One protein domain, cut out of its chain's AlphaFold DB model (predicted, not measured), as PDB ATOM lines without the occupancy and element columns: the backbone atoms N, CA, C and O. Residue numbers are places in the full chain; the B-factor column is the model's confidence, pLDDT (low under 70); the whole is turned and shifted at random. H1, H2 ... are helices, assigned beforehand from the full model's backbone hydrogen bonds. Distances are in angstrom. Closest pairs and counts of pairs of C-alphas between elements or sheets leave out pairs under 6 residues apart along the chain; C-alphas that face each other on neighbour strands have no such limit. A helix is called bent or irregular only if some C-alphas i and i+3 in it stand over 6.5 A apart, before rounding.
ATOM      1  N   GLU A 338      -1.355  20.669   3.127       79.44
ATOM      2  CA  GLU A 338      -0.752  21.965   3.418       79.44
ATOM      3  C   GLU A 338      -1.805  23.070   3.324       79.44
ATOM      4  O   GLU A 338      -1.820  23.910   2.433       79.44
ATOM      5  N   TRP A 339      -2.705  23.069   4.300       79.19
ATOM      6  CA  TRP A 339      -3.518  24.230   4.632       79.19
ATOM      7  C   TRP A 339      -3.296  24.582   6.095       79.19
ATOM      8  O   TRP A 339      -2.999  23.714   6.932       79.19
ATOM      9  N   ASP A 340      -3.423  25.865   6.403       73.06
ATOM     10  CA  ASP A 340      -3.287  26.350   7.763       73.06
ATOM     11  C   ASP A 340      -4.450  25.848   8.628       73.06
ATOM     12  O   ASP A 340      -5.565  26.366   8.619       73.06
ATOM     13  N   THR A 341      -4.159  24.788   9.377       65.50
ATOM     14  CA  THR A 341      -5.037  24.199  10.390       65.50
ATOM     15  C   THR A 341      -4.600  24.582  11.803       65.50
ATOM     16  O   THR A 341      -5.023  23.942  12.764       65.50
ATOM     17  N   TYR A 342      -3.680  25.535  11.954       60.62
ATOM     18  CA  TYR A 342      -3.193  25.981  13.256       60.62
ATOM     19  C   TYR A 342      -3.787  27.338  13.610       60.62
ATOM     20  O   TYR A 342      -4.248  27.505  14.735       60.62
ATOM     21  N   GLU A 343      -3.887  28.267  12.665       67.50
ATOM     22  CA  GLU A 343      -4.618  29.507  12.901       67.50
ATOM     23  C   GLU A 343      -6.132  29.261  12.907       67.50
ATOM     24  O   GLU A 343      -6.688  28.498  12.112       67.50
ATOM     25  N   ILE A 344      -6.817  29.938  13.825       62.75
ATOM     26  CA  ILE A 344      -8.276  30.000  13.839       62.75
ATOM     27  C   ILE A 344      -8.688  30.958  12.721       62.75
ATOM     28  O   ILE A 344      -8.287  32.122  12.723       62.75
ATOM     29  N   LYS A 345      -9.470  30.464  11.761       72.25
ATOM     30  CA  LYS A 345     -10.025  31.265  10.666       72.25
ATOM     31  C   LYS A 345     -11.510  31.495  10.933       72.25
ATOM     32  O   LYS A 345     -12.200  30.576  11.356       72.25
ATOM     33  N   GLU A 346     -11.996  32.706  10.666       71.81
ATOM     34  CA  GLU A 346     -13.428  33.036  10.781       71.81
ATOM     35  C   GLU A 346     -14.262  32.482   9.610       71.81
ATOM     36  O   GLU A 346     -15.483  32.399   9.702       71.81
ATOM     37  N   SER A 347     -13.604  32.119   8.506       86.06
ATOM     38  CA  SER A 347     -14.221  31.677   7.257       86.06
ATOM     39  C   SER A 347     -13.294  30.712   6.520       86.06
ATOM     40  O   SER A 347     -12.074  30.897   6.510       86.06
ATOM     41  N   ASP A 348     -13.880  29.715   5.858       91.81
ATOM     42  CA  ASP A 348     -13.177  28.799   4.953       91.81
ATOM     43  C   ASP A 348     -13.330  29.192   3.471       91.81
ATOM     44  O   ASP A 348     -12.920  28.456   2.573       91.81
ATOM     45  N   ALA A 349     -13.882  30.377   3.177       92.88
ATOM     46  CA  ALA A 349     -14.046  30.856   1.804       92.88
ATOM     47  C   ALA A 349     -12.704  31.016   1.070       92.88
ATOM     48  O   ALA A 349     -12.627  30.776  -0.134       92.88
ATOM     49  N   ASP A 350     -11.636  31.389   1.779       90.12
ATOM     50  CA  ASP A 350     -10.305  31.532   1.182       90.12
ATOM     51  C   ASP A 350      -9.712  30.187   0.745       90.12
ATOM     52  O   ASP A 350      -9.016  30.142  -0.268       90.12
ATOM     53  N   LEU A 351     -10.063  29.084   1.420       92.06
ATOM     54  CA  LEU A 351      -9.719  27.737   0.955       92.06
ATOM     55  C   LEU A 351     -10.432  27.420  -0.366       92.06
ATOM     56  O   LEU A 351      -9.817  26.909  -1.296       92.06
ATOM     57  N   GLY A 352     -11.712  27.785  -0.488       93.62
ATOM     58  CA  GLY A 352     -12.455  27.626  -1.743       93.62
ATOM     59  C   GLY A 352     -11.861  28.434  -2.900       93.62
ATOM     60  O   GLY A 352     -11.716  27.912  -4.003       93.62
ATOM     61  N   LYS A 353     -11.454  29.688  -2.653       92.19
ATOM     62  CA  LYS A 353     -10.767  30.522  -3.659       92.19
ATOM     63  C   LYS A 353      -9.411  29.939  -4.057       92.19
ATOM     64  O   LYS A 353      -9.082  29.937  -5.238       92.19
ATOM     65  N   TYR A 354      -8.649  29.432  -3.087       90.81
ATOM     66  CA  TYR A 354      -7.368  28.771  -3.331       90.81
ATOM     67  C   TYR A 354      -7.525  27.550  -4.247       90.81
ATOM     68  O   TYR A 354      -6.826  27.437  -5.250       90.81
ATOM     69  N   LEU A 355      -8.503  26.685  -3.964       93.88
ATOM     70  CA  LEU A 355      -8.798  25.516  -4.798       93.88
ATOM     71  C   LEU A 355      -9.282  25.908  -6.204       93.88
ATOM     72  O   LEU A 355      -8.961  25.229  -7.173       93.88
ATOM     73  N   ALA A 356     -10.016  27.016  -6.345       94.06
ATOM     74  CA  ALA A 356     -10.432  27.515  -7.658       94.06
ATOM     75  C   ALA A 356      -9.246  28.035  -8.476       94.06
ATOM     76  O   ALA A 356      -9.200  27.829  -9.686       94.06
ATOM     77  N   GLN A 357      -8.273  28.668  -7.817       91.56
ATOM     78  CA  GLN A 357      -7.031  29.072  -8.463       91.56
ATOM     79  C   GLN A 357      -6.221  27.855  -8.921       91.56
ATOM     80  O   GLN A 357      -5.752  27.861 -10.053       91.56
ATOM     81  N   GLN A 358      -6.117  26.804  -8.099       91.56
ATOM     82  CA  GLN A 358      -5.482  25.551  -8.523       91.56
ATOM     83  C   GLN A 358      -6.197  24.918  -9.729       91.56
ATOM     84  O   GLN A 358      -5.544  24.517 -10.682       91.56
ATOM     85  N   TYR A 359      -7.536  24.873  -9.731       93.75
ATOM     86  CA  TYR A 359      -8.300  24.359 -10.876       93.75
ATOM     87  C   TYR A 359      -8.039  25.159 -12.161       93.75
ATOM     88  O   TYR A 359      -7.976  24.590 -13.252       93.75
ATOM     89  N   LYS A 360      -7.899  26.485 -12.039       91.69
ATOM     90  CA  LYS A 360      -7.533  27.341 -13.168       91.69
ATOM     91  C   LYS A 360      -6.135  26.997 -13.678       91.69
ATOM     92  O   LYS A 360      -6.007  26.721 -14.862       91.69
ATOM     93  N   SER A 361      -5.139  26.936 -12.789       90.69
ATOM     94  CA  SER A 361      -3.770  26.535 -13.137       90.69
ATOM     95  C   SER A 361      -3.739  25.186 -13.855       90.69
ATOM     96  O   SER A 361      -3.169  25.102 -14.931       90.69
ATOM     97  N   LEU A 362      -4.458  24.181 -13.345       90.56
ATOM     98  CA  LEU A 362      -4.613  22.887 -14.014       90.56
ATOM     99  C   LEU A 362      -5.177  23.030 -15.437       90.56
ATOM    100  O   LEU A 362      -4.724  22.363 -16.358       90.56
ATOM    101  N   THR A 363      -6.198  23.868 -15.623       92.31
ATOM    102  CA  THR A 363      -6.829  24.051 -16.938       92.31
ATOM    103  C   THR A 363      -5.881  24.729 -17.928       92.31
ATOM    104  O   THR A 363      -5.815  24.290 -19.073       92.31
ATOM    105  N   ASP A 364      -5.148  25.748 -17.474       90.12
ATOM    106  CA  ASP A 364      -4.143  26.454 -18.273       90.12
ATOM    107  C   ASP A 364      -2.990  25.493 -18.649       90.12
ATOM    108  O   ASP A 364      -2.604  25.405 -19.810       90.12
ATOM    109  N   GLU A 365      -2.509  24.683 -17.699       88.88
ATOM    110  CA  GLU A 365      -1.443  23.692 -17.919       88.88
ATOM    111  C   GLU A 365      -1.852  22.576 -18.891       88.88
ATOM    112  O   GLU A 365      -1.057  22.168 -19.736       88.88
ATOM    113  N   ILE A 366      -3.097  22.099 -18.808       89.12
ATOM    114  CA  ILE A 366      -3.669  21.133 -19.759       89.12
ATOM    115  C   ILE A 366      -3.637  21.691 -21.191       89.12
ATOM    116  O   ILE A 366      -3.344  20.947 -22.131       89.12
ATOM    117  N   GLU A 367      -3.965  22.976 -21.365       88.88
ATOM    118  CA  GLU A 367      -3.954  23.643 -22.671       88.88
ATOM    119  C   GLU A 367      -2.520  23.820 -23.187       88.88
ATOM    120  O   GLU A 367      -2.225  23.418 -24.316       88.88
ATOM    121  N   ASP A 368      -1.619  24.331 -22.345       86.69
ATOM    122  CA  ASP A 368      -0.213  24.569 -22.685       86.69
ATOM    123  C   ASP A 368       0.538  23.272 -23.035       86.69
ATOM    124  O   ASP A 368       1.354  23.250 -23.961       86.69
ATOM    125  N   ALA A 369       0.249  22.174 -22.330       85.44
ATOM    126  CA  ALA A 369       0.858  20.867 -22.576       85.44
ATOM    127  C   ALA A 369       0.252  20.123 -23.784       85.44
ATOM    128  O   ALA A 369       0.786  19.092 -24.198       85.44
ATOM    129  N   GLY A 370      -0.839  20.626 -24.372       88.31
ATOM    130  CA  GLY A 370      -1.495  19.994 -25.519       88.31
ATOM    131  C   GLY A 370      -2.128  18.636 -25.197       88.31
ATOM    132  O   GLY A 370      -2.158  17.759 -26.065       88.31
ATOM    133  N   VAL A 371      -2.618  18.466 -23.965       91.31
ATOM    134  CA  VAL A 371      -3.256  17.233 -23.478       91.31
ATOM    135  C   VAL A 371      -4.516  16.929 -24.299       91.31
ATOM    136  O   VAL A 371      -5.346  17.804 -24.561       91.31
ATOM    137  N   GLY A 372      -4.677  15.670 -24.705       91.56
ATOM    138  CA  GLY A 372      -5.809  15.190 -25.489       91.56
ATOM    139  C   GLY A 372      -7.143  15.379 -24.764       91.56
ATOM    140  O   GLY A 372      -7.224  15.301 -23.539       91.56
ATOM    141  N   SER A 373      -8.228  15.595 -25.515       93.88
ATOM    142  CA  SER A 373      -9.538  15.946 -24.941       93.88
ATOM    143  C   SER A 373     -10.049  14.923 -23.925       93.88
ATOM    144  O   SER A 373     -10.515  15.309 -22.860       93.88
ATOM    145  N   ARG A 374      -9.893  13.620 -24.202       95.50
ATOM    146  CA  ARG A 374     -10.316  12.555 -23.278       95.50
ATOM    147  C   ARG A 374      -9.573  12.626 -21.940       95.50
ATOM    148  O   ARG A 374     -10.189  12.437 -20.896       95.50
ATOM    149  N   MET A 375      -8.266  12.897 -21.963       96.62
ATOM    150  CA  MET A 375      -7.474  13.062 -20.740       96.62
ATOM    151  C   MET A 375      -7.816  14.382 -20.039       96.62
ATOM    152  O   MET A 375      -7.973  14.418 -18.824       96.62
ATOM    153  N   SER A 376      -8.006  15.457 -20.806       96.75
ATOM    154  CA  SER A 376      -8.439  16.763 -20.301       96.75
ATOM    155  C   SER A 376      -9.728  16.663 -19.485       96.75
ATOM    156  O   SER A 376      -9.791  17.180 -18.368       96.75
ATOM    157  N   ASP A 377     -10.734  15.973 -20.026       97.25
ATOM    158  CA  ASP A 377     -12.027  15.775 -19.372       97.25
ATOM    159  C   ASP A 377     -11.863  14.946 -18.091       97.25
ATOM    160  O   ASP A 377     -12.299  15.383 -17.027       97.25
ATOM    161  N   LEU A 378     -11.120  13.832 -18.149       97.88
ATOM    162  CA  LEU A 378     -10.809  13.004 -16.976       97.88
ATOM    163  C   LEU A 378     -10.172  13.824 -15.844       97.88
ATOM    164  O   LEU A 378     -10.589  13.723 -14.687       97.88
ATOM    165  N   LEU A 379      -9.168  14.648 -16.154       96.75
ATOM    166  CA  LEU A 379      -8.451  15.458 -15.164       96.75
ATOM    167  C   LEU A 379      -9.347  16.536 -14.543       96.75
ATOM    168  O   LEU A 379      -9.337  16.725 -13.324       96.75
ATOM    169  N   LYS A 380     -10.151  17.218 -15.366       96.25
ATOM    170  CA  LYS A 380     -11.099  18.246 -14.910       96.25
ATOM    171  C   LYS A 380     -12.192  17.647 -14.028       96.25
ATOM    172  O   LYS A 380     -12.474  18.198 -12.960       96.25
ATOM    173  N   ASP A 381     -12.747  16.509 -14.431       97.12
ATOM    174  CA  ASP A 381     -13.819  15.819 -13.710       97.12
ATOM    175  C   ASP A 381     -13.319  15.175 -12.408       97.12
ATOM    176  O   ASP A 381     -14.075  15.028 -11.447       97.12
ATOM    177  N   SER A 382     -12.025  14.862 -12.321       97.50
ATOM    178  CA  SER A 382     -11.385  14.356 -11.098       97.50
ATOM    179  C   SER A 382     -11.197  15.417 -10.013       97.50
ATOM    180  O   SER A 382     -11.026  15.079  -8.838       97.50
ATOM    181  N   PHE A 383     -11.216  16.706 -10.368       95.81
ATOM    182  CA  PHE A 383     -10.797  17.763  -9.450       95.81
ATOM    183  C   PHE A 383     -11.787  18.004  -8.303       95.81
ATOM    184  O   PHE A 383     -11.388  18.210  -7.159       95.81
ATOM    185  N   GLU A 384     -13.093  17.956  -8.564       95.56
ATOM    186  CA  GLU A 384     -14.099  18.142  -7.511       95.56
ATOM    187  C   GLU A 384     -14.121  16.979  -6.491       95.56
ATOM    188  O   GLU A 384     -14.106  17.242  -5.281       95.56
ATOM    189  N   PRO A 385     -14.052  15.703  -6.916       97.69
ATOM    190  CA  PRO A 385     -13.791  14.577  -6.018       97.69
ATOM    191  C   PRO A 385     -12.472  14.706  -5.241       97.69
ATOM    192  O   PRO A 385     -12.425  14.370  -4.052       97.69
ATOM    193  N   PHE A 386     -11.416  15.244  -5.866       97.69
ATOM    194  CA  PHE A 386     -10.160  15.552  -5.177       97.69
ATOM    195  C   PHE A 386     -10.373  16.558  -4.039       97.69
ATOM    196  O   PHE A 386      -9.924  16.291  -2.922       97.69
ATOM    197  N   ILE A 387     -11.116  17.651  -4.270       97.00
ATOM    198  CA  ILE A 387     -11.470  18.617  -3.214       97.00
ATOM    199  C   ILE A 387     -12.113  17.885  -2.034       97.00
ATOM    200  O   ILE A 387     -11.726  18.108  -0.890       97.00
ATOM    201  N   GLY A 388     -13.049  16.969  -2.299       97.50
ATOM    202  CA  GLY A 388     -13.693  16.165  -1.259       97.50
ATOM    203  C   GLY A 388     -12.686  15.418  -0.376       97.50
ATOM    204  O   GLY A 388     -12.702  15.575   0.848       97.50
ATOM    205  N   LYS A 389     -11.759  14.673  -0.992       97.69
ATOM    206  CA  LYS A 389     -10.715  13.923  -0.269       97.69
ATOM    207  C   LYS A 389      -9.708  14.825   0.443       97.69
ATOM    208  O   LYS A 389      -9.255  14.499   1.539       97.69
ATOM    209  N   PHE A 390      -9.358  15.960  -0.153       96.81
ATOM    210  CA  PHE A 390      -8.469  16.936   0.467       96.81
ATOM    211  C   PHE A 390      -9.092  17.526   1.742       96.81
ATOM    212  O   PHE A 390      -8.433  17.620   2.780       96.81
ATOM    213  N   LEU A 391     -10.390  17.844   1.703       96.31
ATOM    214  CA  LEU A 391     -11.143  18.297   2.874       96.31
ATOM    215  C   LEU A 391     -11.242  17.210   3.955       96.31
ATOM    216  O   LEU A 391     -11.083  17.522   5.135       96.31
ATOM    217  N   ASP A 392     -11.427  15.941   3.575       96.81
ATOM    218  CA  ASP A 392     -11.375  14.817   4.521       96.81
ATOM    219  C   ASP A 392     -10.013  14.739   5.235       96.81
ATOM    220  O   ASP A 392      -9.956  14.575   6.456       96.81
ATOM    221  N   ALA A 393      -8.909  14.903   4.499       95.50
ATOM    222  CA  ALA A 393      -7.561  14.890   5.066       95.50
ATOM    223  C   ALA A 393      -7.320  16.068   6.032       95.50
ATOM    224  O   ALA A 393      -6.711  15.902   7.097       95.50
ATOM    225  N   LEU A 394      -7.845  17.257   5.714       94.38
ATOM    226  CA  LEU A 394      -7.812  18.411   6.620       94.38
ATOM    227  C   LEU A 394      -8.622  18.171   7.896       94.38
ATOM    228  O   LEU A 394      -8.136  18.459   8.994       94.38
ATOM    229  N   ASP A 395      -9.820  17.599   7.779       94.31
ATOM    230  CA  ASP A 395     -10.658  17.274   8.932       94.31
ATOM    231  C   ASP A 395      -9.983  16.233   9.844       94.31
ATOM    232  O   ASP A 395     -10.038  16.357  11.073       94.31
ATOM    233  N   GLN A 396      -9.258  15.258   9.285       94.31
ATOM    234  CA  GLN A 396      -8.448  14.318  10.072       94.31
ATOM    235  C   GLN A 396      -7.331  15.024  10.857       94.31
ATOM    236  O   GLN A 396      -7.141  14.756  12.048       94.31
ATOM    237  N   LYS A 397      -6.622  15.977  10.240       91.75
ATOM    238  CA  LYS A 397      -5.597  16.792  10.918       91.75
ATOM    239  C   LYS A 397      -6.203  17.635  12.048       91.75
ATOM    240  O   LYS A 397      -5.635  17.729  13.138       91.75
ATOM    241  N   ILE A 398      -7.396  18.190  11.837       92.44
ATOM    242  CA  ILE A 398      -8.143  18.928  12.867       92.44
ATOM    243  C   ILE A 398      -8.595  17.993  14.002       92.44
ATOM    244  O   ILE A 398      -8.548  18.377  15.174       92.44
ATOM    245  N   ALA A 399      -8.972  16.746  13.706       94.12
ATOM    246  CA  ALA A 399      -9.285  15.753  14.735       94.12
ATOM    247  C   ALA A 399      -8.065  15.461  15.634       94.12
ATOM    248  O   ALA A 399      -8.192  15.459  16.860       94.12
ATOM    249  N   GLN A 400      -6.865  15.338  15.059       92.06
ATOM    250  CA  GLN A 400      -5.620  15.203  15.830       92.06
ATOM    251  C   GLN A 400      -5.343  16.437  16.704       92.06
ATOM    252  O   GLN A 400      -4.919  16.309  17.858       92.06
ATOM    253  N   ASN A 401      -5.632  17.645  16.203       91.25
ATOM    254  CA  ASN A 401      -5.547  18.864  17.009       91.25
ATOM    255  C   ASN A 401      -6.491  18.819  18.217       91.25
ATOM    256  O   ASN A 401      -6.083  19.200  19.314       91.25
ATOM    257  N   ARG A 402      -7.722  18.311  18.066       92.94
ATOM    258  CA  ARG A 402      -8.663  18.147  19.191       92.94
ATOM    259  C   ARG A 402      -8.110  17.220  20.265       92.94
ATOM    260  O   ARG A 402      -8.134  17.574  21.441       92.94
ATOM    261  N   GLU A 403      -7.567  16.070  19.874       94.81
ATOM    262  CA  GLU A 403      -6.924  15.148  20.817       94.81
ATOM    263  C   GLU A 403      -5.742  15.804  21.538       94.81
ATOM    264  O   GLU A 403      -5.534  15.610  22.742       94.81
ATOM    265  N   ARG A 404      -4.966  16.610  20.809       91.25
ATOM    266  CA  ARG A 404      -3.852  17.376  21.363       91.25
ATOM    267  C   ARG A 404      -4.331  18.412  22.381       91.25
ATOM    268  O   ARG A 404      -3.751  18.465  23.464       91.25
ATOM    269  N   VAL A 405      -5.385  19.180  22.088       92.88
ATOM    270  CA  VAL A 405      -5.989  20.133  23.041       92.88
ATOM    271  C   VAL A 405      -6.548  19.407  24.263       92.88
ATOM    272  O   VAL A 405      -6.320  19.858  25.383       92.88
ATOM    273  N   ALA A 406      -7.201  18.254  24.091       93.88
ATOM    274  CA  ALA A 406      -7.715  17.466  25.214       93.88
ATOM    275  C   ALA A 406      -6.598  17.039  26.187       93.88
ATOM    276  O   ALA A 406      -6.777  17.083  27.402       93.88
ATOM    277  N   LYS A 407      -5.417  16.683  25.661       95.19
ATOM    278  CA  LYS A 407      -4.221  16.353  26.461       95.19
ATOM    279  C   LYS A 407      -3.499  17.592  27.001       95.19
ATOM    280  O   LYS A 407      -2.824  17.513  28.025       95.19
ATOM    281  N   LYS A 408      -3.587  18.723  26.298       93.62
ATOM    282  CA  LYS A 408      -2.894  19.980  26.608       93.62
ATOM    283  C   LYS A 408      -3.876  21.158  26.527       93.62
ATOM    284  O   LYS A 408      -3.818  21.921  25.562       93.62
ATOM    285  N   PRO A 409      -4.736  21.358  27.545       91.25
ATOM    286  CA  PRO A 409      -5.805  22.361  27.489       91.25
ATOM    287  C   PRO A 409      -5.322  23.798  27.274       91.25
ATOM    288  O   PRO A 409      -6.044  24.602  26.699       91.25
ATOM    289  N   TRP A 410      -4.082  24.120  27.661       89.00
ATOM    290  CA  TRP A 410      -3.465  25.429  27.403       89.00
ATOM    291  C   TRP A 410      -3.300  25.751  25.908       89.00
ATOM    292  O   TRP A 410      -3.058  26.900  25.560       89.00
ATOM    293  N   GLN A 411      -3.417  24.754  25.024       86.81
ATOM    294  CA  GLN A 411      -3.406  24.944  23.572       86.81
ATOM    295  C   GLN A 411      -4.788  25.293  22.999       86.81
ATOM    296  O   GLN A 411      -4.888  25.591  21.808       86.81
ATOM    297  N   ALA A 412      -5.850  25.259  23.812       84.06
ATOM    298  CA  ALA A 412      -7.163  25.734  23.400       84.06
ATOM    299  C   ALA A 412      -7.080  27.215  22.998       84.06
ATOM    300  O   ALA A 412      -6.481  28.022  23.706       84.06
ATOM    301  N   GLY A 413      -7.642  27.563  21.840       81.69
ATOM    302  CA  GLY A 413      -7.550  28.918  21.284       81.69
ATOM    303  C   GLY A 413      -6.234  29.236  20.556       81.69
ATOM    304  O   GLY A 413      -6.140  30.298  19.953       81.69
ATOM    305  N   LEU A 414      -5.238  28.337  20.577       83.06
ATOM    306  CA  LEU A 414      -3.977  28.485  19.830       83.06
ATOM    307  C   LEU A 414      -3.905  27.609  18.578       83.06
ATOM    308  O   LEU A 414      -3.072  27.861  17.713       83.06
ATOM    309  N   ILE A 415      -4.716  26.549  18.519       85.75
ATOM    310  CA  ILE A 415      -4.796  25.642  17.373       85.75
ATOM    311  C   ILE A 415      -6.250  25.439  16.962       85.75
ATOM    312  O   ILE A 415      -7.131  25.324  17.822       85.75
ATOM    313  N   ARG A 416      -6.511  25.372  15.653       88.06
ATOM    314  CA  ARG A 416      -7.858  25.125  15.133       88.06
ATOM    315  C   ARG A 416      -8.368  23.760  15.592       88.06
ATOM    316  O   ARG A 416      -7.697  22.738  15.437       88.06
ATOM    317  N   THR A 417      -9.585  23.759  16.127       89.75
ATOM    318  CA  THR A 417     -10.325  22.548  16.513       89.75
ATOM    319  C   THR A 417     -11.694  22.463  15.844       89.75
ATOM    320  O   THR A 417     -12.335  21.421  15.898       89.75
ATOM    321  N   GLU A 418     -12.159  23.508  15.172       89.94
ATOM    322  CA  GLU A 418     -13.397  23.477  14.393       89.94
ATOM    323  C   GLU A 418     -13.125  22.883  13.009       89.94
ATOM    324  O   GLU A 418     -12.114  23.217  12.390       89.94
ATOM    325  N   TYR A 419     -13.995  21.979  12.550       91.69
ATOM    326  CA  TYR A 419     -13.862  21.338  11.235       91.69
ATOM    327  C   TYR A 419     -13.995  22.350  10.095       91.69
ATOM    328  O   TYR A 419     -14.439  23.481  10.308       91.69
ATOM    329  N   ILE A 420     -13.598  21.947   8.888       92.38
ATOM    330  CA  ILE A 420     -13.753  22.791   7.705       92.38
ATOM    331  C   ILE A 420     -15.242  22.940   7.355       92.38
ATOM    332  O   ILE A 420     -15.981  21.959   7.231       92.38
ATOM    333  N   ASN A 421     -15.699  24.172   7.137       94.12
ATOM    334  CA  ASN A 421     -17.025  24.469   6.615       94.12
ATOM    335  C   ASN A 421     -17.079  24.195   5.106       94.12
ATOM    336  O   ASN A 421     -16.934  25.089   4.271       94.12
ATOM    337  N   ARG A 422     -17.333  22.935   4.743       95.50
ATOM    338  CA  ARG A 422     -17.361  22.483   3.340       95.50
ATOM    339  C   ARG A 422     -18.319  23.285   2.462       95.50
ATOM    340  O   ARG A 422     -17.987  23.607   1.328       95.50
ATOM    341  N   GLY A 423     -19.497  23.643   2.980       96.00
ATOM    342  CA  GLY A 423     -20.482  24.417   2.220       96.00
ATOM    343  C   GLY A 423     -19.990  25.823   1.871       96.00
ATOM    344  O   GLY A 423     -20.348  26.374   0.834       96.00
ATOM    345  N   GLU A 424     -19.159  26.426   2.718       95.38
ATOM    346  CA  GLU A 424     -18.485  27.683   2.401       95.38
ATOM    347  C   GLU A 424     -17.374  27.496   1.363       95.38
ATOM    348  O   GLU A 424     -17.347  28.247   0.388       95.38
ATOM    349  N   VAL A 425     -16.549  26.453   1.512       95.88
ATOM    350  CA  VAL A 425     -15.494  26.099   0.546       95.88
ATOM    351  C   VAL A 425     -16.075  25.902  -0.855       95.88
ATOM    352  O   VAL A 425     -15.651  26.585  -1.782       95.88
ATOM    353  N   TYR A 426     -17.082  25.038  -1.018       96.81
ATOM    354  CA  TYR A 426     -17.673  24.748  -2.332       96.81
ATOM    355  C   TYR A 426     -18.362  25.966  -2.960       96.81
ATOM    356  O   TYR A 426     -18.250  26.180  -4.165       96.81
ATOM    357  N   ARG A 427     -19.034  26.811  -2.161       96.38
ATOM    358  CA  ARG A 427     -19.627  28.059  -2.676       96.38
ATOM    359  C   ARG A 427     -18.557  29.026  -3.169       96.38
ATOM    360  O   ARG A 427     -18.704  29.582  -4.254       96.38
ATOM    361  N   ALA A 428     -17.495  29.227  -2.392       95.00
ATOM    362  CA  ALA A 428     -16.397  30.103  -2.781       95.00
ATOM    363  C   ALA A 428     -15.634  29.554  -3.997       95.00
ATOM    364  O   ALA A 428     -15.312  30.327  -4.896       95.00
ATOM    365  N   PHE A 429     -15.428  28.234  -4.063       95.06
ATOM    366  CA  PHE A 429     -14.845  27.545  -5.214       95.06
ATOM    367  C   PHE A 429     -15.664  27.783  -6.486       95.06
ATOM    368  O   PHE A 429     -15.128  28.281  -7.472       95.06
ATOM    369  N   ALA A 430     -16.972  27.512  -6.451       94.44
ATOM    370  CA  ALA A 430     -17.852  27.694  -7.604       94.44
ATOM    371  C   ALA A 430     -17.890  29.156  -8.083       94.44
ATOM    372  O   ALA A 430     -17.769  29.412  -9.279       94.44
ATOM    373  N   LEU A 431     -17.993  30.117  -7.156       92.50
ATOM    374  CA  LEU A 431     -17.989  31.548  -7.477       92.50
ATOM    375  C   LEU A 431     -16.665  32.003  -8.102       92.50
ATOM    376  O   LEU A 431     -16.666  32.792  -9.047       92.50
ATOM    377  N   ALA A 432     -15.533  31.539  -7.574       87.50
ATOM    378  CA  ALA A 432     -14.220  31.897  -8.097       87.50
ATOM    379  C   ALA A 432     -13.952  31.232  -9.457       87.50
ATOM    380  O   ALA A 432     -13.463  31.908 -10.356       87.50
ATOM    381  N   LYS A 433     -14.368  29.972  -9.646       83.62
ATOM    382  CA  LYS A 433     -14.266  29.237 -10.920       83.62
ATOM    383  C   LYS A 433     -15.022  29.926 -12.061       83.62
ATOM    384  O   LYS A 433     -14.551  29.901 -13.185       83.62
ATOM    385  N   THR A 434     -16.166  30.563 -11.790       77.31
ATOM    386  CA  THR A 434     -16.941  31.300 -12.814       77.31
ATOM    387  C   THR A 434     -16.401  32.691 -13.160       77.31
ATOM    388  O   THR A 434     -16.800  33.254 -14.173       77.31
ATOM    389  N   ASN A 435     -15.557  33.273 -12.301       59.16
ATOM    390  CA  ASN A 435     -14.985  34.614 -12.493       59.16
ATOM    391  C   ASN A 435     -13.521  34.578 -12.976       59.16
ATOM    392  O   ASN A 435     -12.918  35.636 -13.172       59.16
ATOM    393  N   ALA A 436     -12.956  33.377 -13.090       53.47
ATOM    394  CA  ALA A 436     -11.628  33.066 -13.600       53.47
ATOM    395  C   ALA A 436     -11.677  32.856 -15.111       53.47
ATOM    396  O   ALA A 436     -10.647  33.204 -15.738       53.47
TER     397      ALA A 436
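AT A GLANCE: This is residues 338 to 436 of the 436 residues of an uncharacterized protein of Anaeromassilibacillus sp. An200 (UniProt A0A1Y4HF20). One long helix, H2, bent but running on in much the same direction, makes the long axis of an elongated model; H1 lies alongside its first arm, running back the other way, and H3 packs on H1. A long stretch without a named element, residues 408 to 421, folds back from the far end of H2b to H3. The printed part has 99 residues, with three named helices in the order H1, H2, H3 and no named strand, and the class is all helix. The whole is loose, with a radius of gyration of the C-alphas of 16.4 A and spans of 53 by 23 by 19 A.

HOW THE PARTS SIT: Residues 338 to 348 precede H1, residues 349 to 368. A tight link of 4 residues joins H1 to H2, residues 373 to 407. By its hydrogen bonds H2 was assigned as one helix, but it is bent: C-alphas 381 and 384 are 6.6 A apart. Its arms, H2a of residues 373 to 381 and H2b of residues 384 to 407, stand at a shallow tilt of 30 degrees. H1 and H2a form a helical hairpin, opposite ways at a shallow tilt of 8 degrees. They only just touch, with 3 pairs of C-alphas within 8 A, and H1 does so with residues 359 to 366 alone; the closest C-alphas are those of Ile 366 and Ser 376, 6.5 A apart. H1 and H2b are close but not clearly touching, the closest C-alphas being those of Leu 355 and Ile 387, 7.6 A apart. They run opposite ways at a tilt of 38 degrees, only just steep. H3, residues 422 to 435, touches H1 with 30 pairs of C-alphas within 8 A, the closest being Gly 352 and Val 425, 4.1 A apart. H1 and H3 run the same way at a steep tilt of 44 degrees. H3 is close to H2b but not clearly touching, with the closest C-alphas, of Leu 391 and Arg 422, 7.5 A apart; H3 and H2a are apart. In H1, H2a, H2b and H3 every O i to N i+4 pair is within hydrogen-bond range.

IN THESE COORDINATES: H1 begins at C-alpha 349 (-14.046, 30.856, 1.804) and measures 28.8 A from first to last C-alpha. H2a measures 12.0 A and H2b 35.4 A, ending at C-alpha 407 (-4.221, 16.353, 26.461). H3 measures 20.1 A and ends at C-alpha 435 (-14.985, 34.614, -12.493).

THE WHOLE: The two C-alphas farthest apart are those of Gly 372 and Trp 410, 53.9 A. The printed part has no cut and ends at residue 436, the chain's last. The link from H2 to H3 is long, with 14 residues. Mean pLDDT of the printed part is 89.7; residues 341 to 344 and 435 to 436 are under 70.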